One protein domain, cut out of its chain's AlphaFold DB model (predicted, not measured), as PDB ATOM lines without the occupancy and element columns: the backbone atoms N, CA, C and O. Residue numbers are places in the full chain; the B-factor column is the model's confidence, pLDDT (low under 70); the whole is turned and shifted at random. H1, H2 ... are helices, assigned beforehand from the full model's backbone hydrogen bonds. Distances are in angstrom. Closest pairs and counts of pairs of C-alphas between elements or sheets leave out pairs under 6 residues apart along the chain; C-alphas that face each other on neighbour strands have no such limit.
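Overview. This is residues 49 to 95 of the 188 residues of the protein "Hypothetical protein" of Symbiodinium sp. KB8 (UniProt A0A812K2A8). A long helix, H1, leads through a tight bend into a shorter helix, H2, which folds back the opposite way, so the two make a narrow, open V with few contacts between its arms. Residues 49 to 64 of H1 stick out free, and residues 88 to 95 follow H2 as a tail. The printed part has 47 residues with two named helices, H1 then H2, and no named strand; its class is all helix. It is loose, with a radius of gyration of the C-alphas of 13.3 A, and flat, spanning 41 by 25 by 9 A.

Arrangement. H1, residues 49 to 69, and H2, residues 75 to 87, are close but not clearly touching, with 2 pairs of C-alphas within 8 A. Their closest C-alphas, those of Ala 69 and Lys 77, are 7.3 A apart. They run opposite ways at a shallow tilt of 22 degrees. In H1 and H2 every O i to N i+4 pair is within hydrogen-bond range.

Along the chain. H1 begins at C-alpha 49 (24.539, -21.878, -39.876) and is 30.0 A long from first to last C-alpha. H2 is 18.5 A long and ends at C-alpha 87 (36.144, -4.475, -25.471).

Size, cuts and confidence. The C-alphas farthest apart, those of Glu 49 and Lys 95, are 42.2 A apart. The printed part has no cut, and no printed residue is under 70 in pLDDT.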
ATOM      1  N   GLU A  49      25.730 -22.605 -40.332       72.56
ATOM      2  CA  GLU A  49      24.539 -21.878 -39.876       72.56
ATOM      3  C   GLU A  49      24.651 -21.533 -38.382       72.56
ATOM      4  O   GLU A  49      24.221 -20.464 -37.959       72.56
ATOM      5  N   LYS A  50      25.319 -22.371 -37.571       73.25
ATOM      6  CA  LYS A  50      25.591 -22.046 -36.157       73.25
ATOM      7  C   LYS A  50      26.479 -20.810 -36.010       73.25
ATOM      8  O   LYS A  50      26.269 -20.026 -35.089       73.25
ATOM      9  N   TYR A  51      27.466 -20.636 -36.894       75.88
ATOM     10  CA  TYR A  51      28.319 -19.442 -36.892       75.88
ATOM     11  C   TYR A  51      27.548 -18.185 -37.292       75.88
ATOM     12  O   TYR A  51      27.765 -17.138 -36.686       75.88
ATOM     13  N   GLN A  52      26.633 -18.294 -38.258       80.50
ATOM     14  CA  GLN A  52      25.771 -17.180 -38.661       80.50
ATOM     15  C   GLN A  52      24.847 -16.767 -37.516       80.50
ATOM     16  O   GLN A  52      24.908 -15.625 -37.079       80.50
ATOM     17  N   VAL A  53      24.133 -17.720 -36.907       83.88
ATOM     18  CA  VAL A  53      23.260 -17.447 -35.753       83.88
ATOM     19  C   VAL A  53      24.035 -16.833 -34.579       83.88
ATOM     20  O   VAL A  53      23.540 -15.925 -33.917       83.88
ATOM     21  N   ALA A  54      25.264 -17.290 -34.314       82.50
ATOM     22  CA  ALA A  54      26.098 -16.714 -33.259       82.50
ATOM     23  C   ALA A  54      26.555 -15.279 -33.580       82.50
ATOM     24  O   ALA A  54      26.558 -14.426 -32.691       82.50
ATOM     25  N   SER A  55      26.922 -15.010 -34.835       85.94
ATOM     26  CA  SER A  55      27.307 -13.677 -35.309       85.94
ATOM     27  C   SER A  55      26.128 -12.702 -35.269       85.94
ATOM     28  O   SER A  55      26.271 -11.575 -34.793       85.94
ATOM     29  N   ASP A  56      24.953 -13.150 -35.709       90.12
ATOM     30  CA  ASP A  56      23.718 -12.365 -35.710       90.12
ATOM     31  C   ASP A  56      23.253 -12.072 -34.285       90.12
ATOM     32  O   ASP A  56      22.862 -10.953 -33.960       90.12
ATOM     33  N   PHE A  57      23.370 -13.046 -33.383       93.19
ATOM     34  CA  PHE A  57      23.093 -12.809 -31.973       93.19
ATOM     35  C   PHE A  57      24.038 -11.757 -31.382       93.19
ATOM     36  O   PHE A  57      23.599 -10.868 -30.653       93.19
ATOM     37  N   GLU A  58      25.334 -11.827 -31.695       89.88
ATOM     38  CA  GLU A  58      26.305 -10.855 -31.193       89.88
ATOM     39  C   GLU A  58      26.042  -9.443 -31.743       89.88
ATOM     40  O   GLU A  58      26.192  -8.464 -31.005       89.88
ATOM     41  N   SER A  59      25.628  -9.319 -33.006       91.31
ATOM     42  CA  SER A  59      25.289  -8.027 -33.614       91.31
ATOM     43  C   SER A  59      24.011  -7.437 -33.012       91.31
ATOM     44  O   SER A  59      24.025  -6.283 -32.583       91.31
ATOM     45  N   ILE A  60      22.948  -8.234 -32.865       94.94
ATOM     46  CA  ILE A  60      21.691  -7.817 -32.225       94.94
ATOM     47  C   ILE A  60      21.949  -7.407 -30.775       94.94
ATOM     48  O   ILE A  60      21.485  -6.355 -30.330       94.94
ATOM     49  N   TRP A  61      22.729  -8.199 -30.038       92.50
ATOM     50  CA  TRP A  61      23.081  -7.887 -28.658       92.50
ATOM     51  C   TRP A  61      23.830  -6.556 -28.551       92.50
ATOM     52  O   TRP A  61      23.496  -5.730 -27.700       92.50
ATOM     53  N   LYS A  62      24.796  -6.302 -29.446       90.38
ATOM     54  CA  LYS A  62      25.488  -5.006 -29.523       90.38
ATOM     55  C   LYS A  62      24.491  -3.870 -29.752       90.38
ATOM     56  O   LYS A  62      24.497  -2.930 -28.959       90.38
ATOM     57  N   SER A  63      23.583  -4.000 -30.716       91.75
ATOM     58  CA  SER A  63      22.549  -2.993 -30.998       91.75
ATOM     59  C   SER A  63      21.660  -2.702 -29.786       91.75
ATOM     60  O   SER A  63      21.427  -1.540 -29.457       91.75
ATOM     61  N   VAL A  64      21.220  -3.735 -29.059       94.75
ATOM     62  CA  VAL A  64      20.424  -3.569 -27.827       94.75
ATOM     63  C   VAL A  64      21.224  -2.834 -26.751       94.75
ATOM     64  O   VAL A  64      20.713  -1.913 -26.110       94.75
ATOM     65  N   THR A  65      22.496  -3.195 -26.559       91.25
ATOM     66  CA  THR A  65      23.348  -2.518 -25.569       91.25
ATOM     67  C   THR A  65      23.660  -1.067 -25.942       91.25
ATOM     68  O   THR A  65      23.739  -0.222 -25.050       91.25
ATOM     69  N   GLU A  66      23.808  -0.756 -27.231       91.44
ATOM     70  CA  GLU A  66      24.016   0.607 -27.730       91.44
ATOM     71  C   GLU A  66      22.753   1.459 -27.583       91.44
ATOM     72  O   GLU A  66      22.829   2.598 -27.120       91.44
ATOM     73  N   LEU A  67      21.583   0.885 -27.869       93.94
ATOM     74  CA  LEU A  67      20.301   1.550 -27.663       93.94
ATOM     75  C   LEU A  67      20.056   1.858 -26.182       93.94
ATOM     76  O   LEU A  67      19.679   2.979 -25.849       93.94
ATOM     77  N   GLY A  68      20.354   0.924 -25.276       90.50
ATOM     78  CA  GLY A  68      20.292   1.186 -23.834       90.50
ATOM     79  C   GLY A  68      21.253   2.298 -23.393       90.50
ATOM     80  O   GLY A  68      20.892   3.162 -22.591       90.50
ATOM     81  N   ALA A  69      22.455   2.329 -23.971       89.81
ATOM     82  CA  ALA A  69      23.467   3.335 -23.666       89.81
ATOM     83  C   ALA A  69      23.166   4.728 -24.236       89.81
ATOM     84  O   ALA A  69      23.727   5.709 -23.746       89.81
ATOM     85  N   SER A  70      22.267   4.846 -25.218       89.94
ATOM     86  CA  SER A  70      21.855   6.140 -25.786       89.94
ATOM     87  C   SER A  70      21.268   7.100 -24.739       89.94
ATOM     88  O   SER A  70      21.359   8.319 -24.879       89.94
ATOM     89  N   THR A  71      20.724   6.548 -23.652       92.75
ATOM     90  CA  THR A  71      20.149   7.311 -22.537       92.75
ATOM     91  C   THR A  71      21.201   7.828 -21.550       92.75
ATOM     92  O   THR A  71      20.904   8.714 -20.742       92.75
ATOM     93  N   PHE A  72      22.438   7.319 -21.602       92.12
ATOM     94  CA  PHE A  72      23.485   7.670 -20.645       92.12
ATOM     95  C   PHE A  72      24.012   9.088 -20.872       92.12
ATOM     96  O   PHE A  72      24.354   9.499 -21.982       92.12
ATOM     97  N   LYS A  73      24.146   9.841 -19.776       94.06
ATOM     98  CA  LYS A  73      24.653  11.218 -19.773       94.06
ATOM     99  C   LYS A  73      25.832  11.357 -18.811       94.06
ATOM    100  O   LYS A  73      25.963  10.619 -17.838       94.06
ATOM    101  N   GLY A  74      26.714  12.318 -19.085       93.38
ATOM    102  CA  GLY A  74      27.804  12.691 -18.180       93.38
ATOM    103  C   GLY A  74      28.780  11.549 -17.867       93.38
ATOM    104  O   GLY A  74      29.499  11.077 -18.748       93.38
ATOM    105  N   ARG A  75      28.854  11.147 -16.590       91.38
ATOM    106  CA  ARG A  75      29.815  10.138 -16.104       91.38
ATOM    107  C   ARG A  75      29.520   8.736 -16.635       91.38
ATOM    108  O   ARG A  75      30.461   8.036 -16.997       91.38
ATOM    109  N   ASP A  76      28.252   8.361 -16.747       89.50
ATOM    110  CA  ASP A  76      27.868   7.013 -17.179       89.50
ATOM    111  C   ASP A  76      28.228   6.774 -18.646       89.50
ATOM    112  O   ASP A  76      28.746   5.714 -18.997       89.50
ATOM    113  N   LYS A  77      28.086   7.813 -19.481       93.31
ATOM    114  CA  LYS A  77      28.534   7.785 -20.878       93.31
ATOM    115  C   LYS A  77      30.043   7.538 -20.978       93.31
ATOM    116  O   LYS A  77      30.466   6.652 -21.712       93.31
ATOM    117  N   LYS A  78      30.852   8.233 -20.166       90.38
ATOM    118  CA  LYS A  78      32.315   8.037 -20.121       90.38
ATOM    119  C   LYS A  78      32.702   6.617 -19.698       90.38
ATOM    120  O   LYS A  78      33.626   6.037 -20.258       90.38
ATOM    121  N   ILE A  79      32.002   6.047 -18.715       90.81
ATOM    122  CA  ILE A  79      32.244   4.669 -18.260       90.81
ATOM    123  C   ILE A  79      31.881   3.673 -19.367       90.81
ATOM    124  O   ILE A  79      32.624   2.717 -19.599       90.81
ATOM    125  N   TRP A  80      30.761   3.890 -20.057       91.31
ATOM    126  CA  TRP A  80      30.331   3.036 -21.158       91.31
ATOM    127  C   TRP A  80      31.303   3.083 -22.344       91.31
ATOM    128  O   TRP A  80      31.730   2.033 -22.824       91.31
ATOM    129  N   GLU A  81      31.742   4.273 -22.753       90.88
ATOM    130  CA  GLU A  81      32.752   4.450 -23.806       90.88
ATOM    131  C   GLU A  81      34.085   3.792 -23.424       90.88
ATOM    132  O   GLU A  81      34.664   3.053 -24.221       90.88
ATOM    133  N   ALA A  82      34.538   3.964 -22.177       90.00
ATOM    134  CA  ALA A  82      35.738   3.297 -21.678       90.00
ATOM    135  C   ALA A  82      35.614   1.765 -21.735       90.00
ATOM    136  O   ALA A  82      36.554   1.085 -22.146       90.00
ATOM    137  N   ARG A  83      34.443   1.208 -21.394       88.94
ATOM    138  CA  ARG A  83      34.168  -0.234 -21.525       88.94
ATOM    139  C   ARG A  83      34.147  -0.693 -22.984       88.94
ATOM    140  O   ARG A  83      34.641  -1.782 -23.269       88.94
ATOM    141  N   LYS A  84      33.606   0.115 -23.902       90.44
ATOM    142  CA  LYS A  84      33.612  -0.176 -25.347       90.44
ATOM    143  C   LYS A  84      35.047  -0.268 -25.869       90.44
ATOM    144  O   LYS A  84      35.402  -1.249 -26.520       90.44
ATOM    145  N   LEU A  85      35.895   0.689 -25.493       90.50
ATOM    146  CA  LEU A  85      37.321   0.694 -25.830       90.50
ATOM    147  C   LEU A  85      38.075  -0.497 -25.207       90.50
ATOM    148  O   LEU A  85      38.886  -1.128 -25.884       90.50
ATOM    149  N   GLU A  86      37.766  -0.881 -23.966       88.56
ATOM    150  CA  GLU A  86      38.305  -2.109 -23.354       88.56
ATOM    151  C   GLU A  86      37.857  -3.388 -24.067       88.56
ATOM    152  O   GLU A  86      38.617  -4.357 -24.153       88.56
ATOM    153  N   GLY A  87      36.637  -3.407 -24.604       85.75
ATOM    154  CA  GLY A  87      36.144  -4.475 -25.471       85.75
ATOM    155  C   GLY A  87      37.009  -4.656 -26.718       85.75
ATOM    156  O   GLY A  87      37.317  -5.794 -27.073       85.75
ATOM    157  N   LEU A  88      37.457  -3.540 -27.300       88.94
ATOM    158  CA  LEU A  88      38.357  -3.471 -28.457       88.94
ATOM    159  C   LEU A  88      39.832  -3.752 -28.108       88.94
ATOM    160  O   LEU A  88      40.673  -3.813 -28.999       88.94
ATOM    161  N   GLY A  89      40.153  -3.954 -26.825       88.19
ATOM    162  CA  GLY A  89      41.495  -4.314 -26.357       88.19
ATOM    163  C   GLY A  89      42.340  -3.143 -25.848       88.19
ATOM    164  O   GLY A  89      43.473  -3.360 -25.413       88.19
ATOM    165  N   LEU A  90      41.807  -1.920 -25.835       87.62
ATOM    166  CA  LEU A  90      42.497  -0.760 -25.270       87.62
ATOM    167  C   LEU A  90      42.430  -0.789 -23.739       87.62
ATOM    168  O   LEU A  90      41.376  -0.996 -23.144       87.62
ATOM    169  N   ARG A  91      43.552  -0.542 -23.062       84.31
ATOM    170  CA  ARG A  91      43.585  -0.442 -21.594       84.31
ATOM    171  C   ARG A  91      43.262   0.990 -21.170       84.31
ATOM    172  O   ARG A  91      44.172   1.784 -20.971       84.31
ATOM    173  N   VAL A  92      41.974   1.304 -21.039       78.12
ATOM    174  CA  VAL A  92      41.510   2.674 -20.737       78.12
ATOM    175  C   VAL A  92      41.503   2.986 -19.238       78.12
ATOM    176  O   VAL A  92      41.722   4.128 -18.841       78.12
ATOM    177  N   GLN A  93      41.301   1.990 -18.371       77.56
ATOM    178  CA  GLN A  93      41.250   2.230 -16.928       77.56
ATOM    179  C   GLN A  93      42.632   2.491 -16.311       77.56
ATOM    180  O   GLN A  93      43.408   1.564 -16.045       77.56
ATOM    181  N   HIS A  94      42.896   3.756 -15.980       79.19
ATOM    182  CA  HIS A  94      43.920   4.114 -15.006       79.19
ATOM    183  C   HIS A  94      43.440   3.720 -13.603       79.19
ATOM    184  O   HIS A  94      42.377   4.145 -13.152       79.19
ATOM    185  N   LYS A  95      44.211   2.882 -12.906       82.75
ATOM    186  CA  LYS A  95      43.933   2.541 -11.508       82.75
ATOM    187  C   LYS A  95      44.658   3.538 -10.623       82.75
ATOM    188  O   LYS A  95      45.885   3.568 -10.634       82.75
TER     189      LYS A  95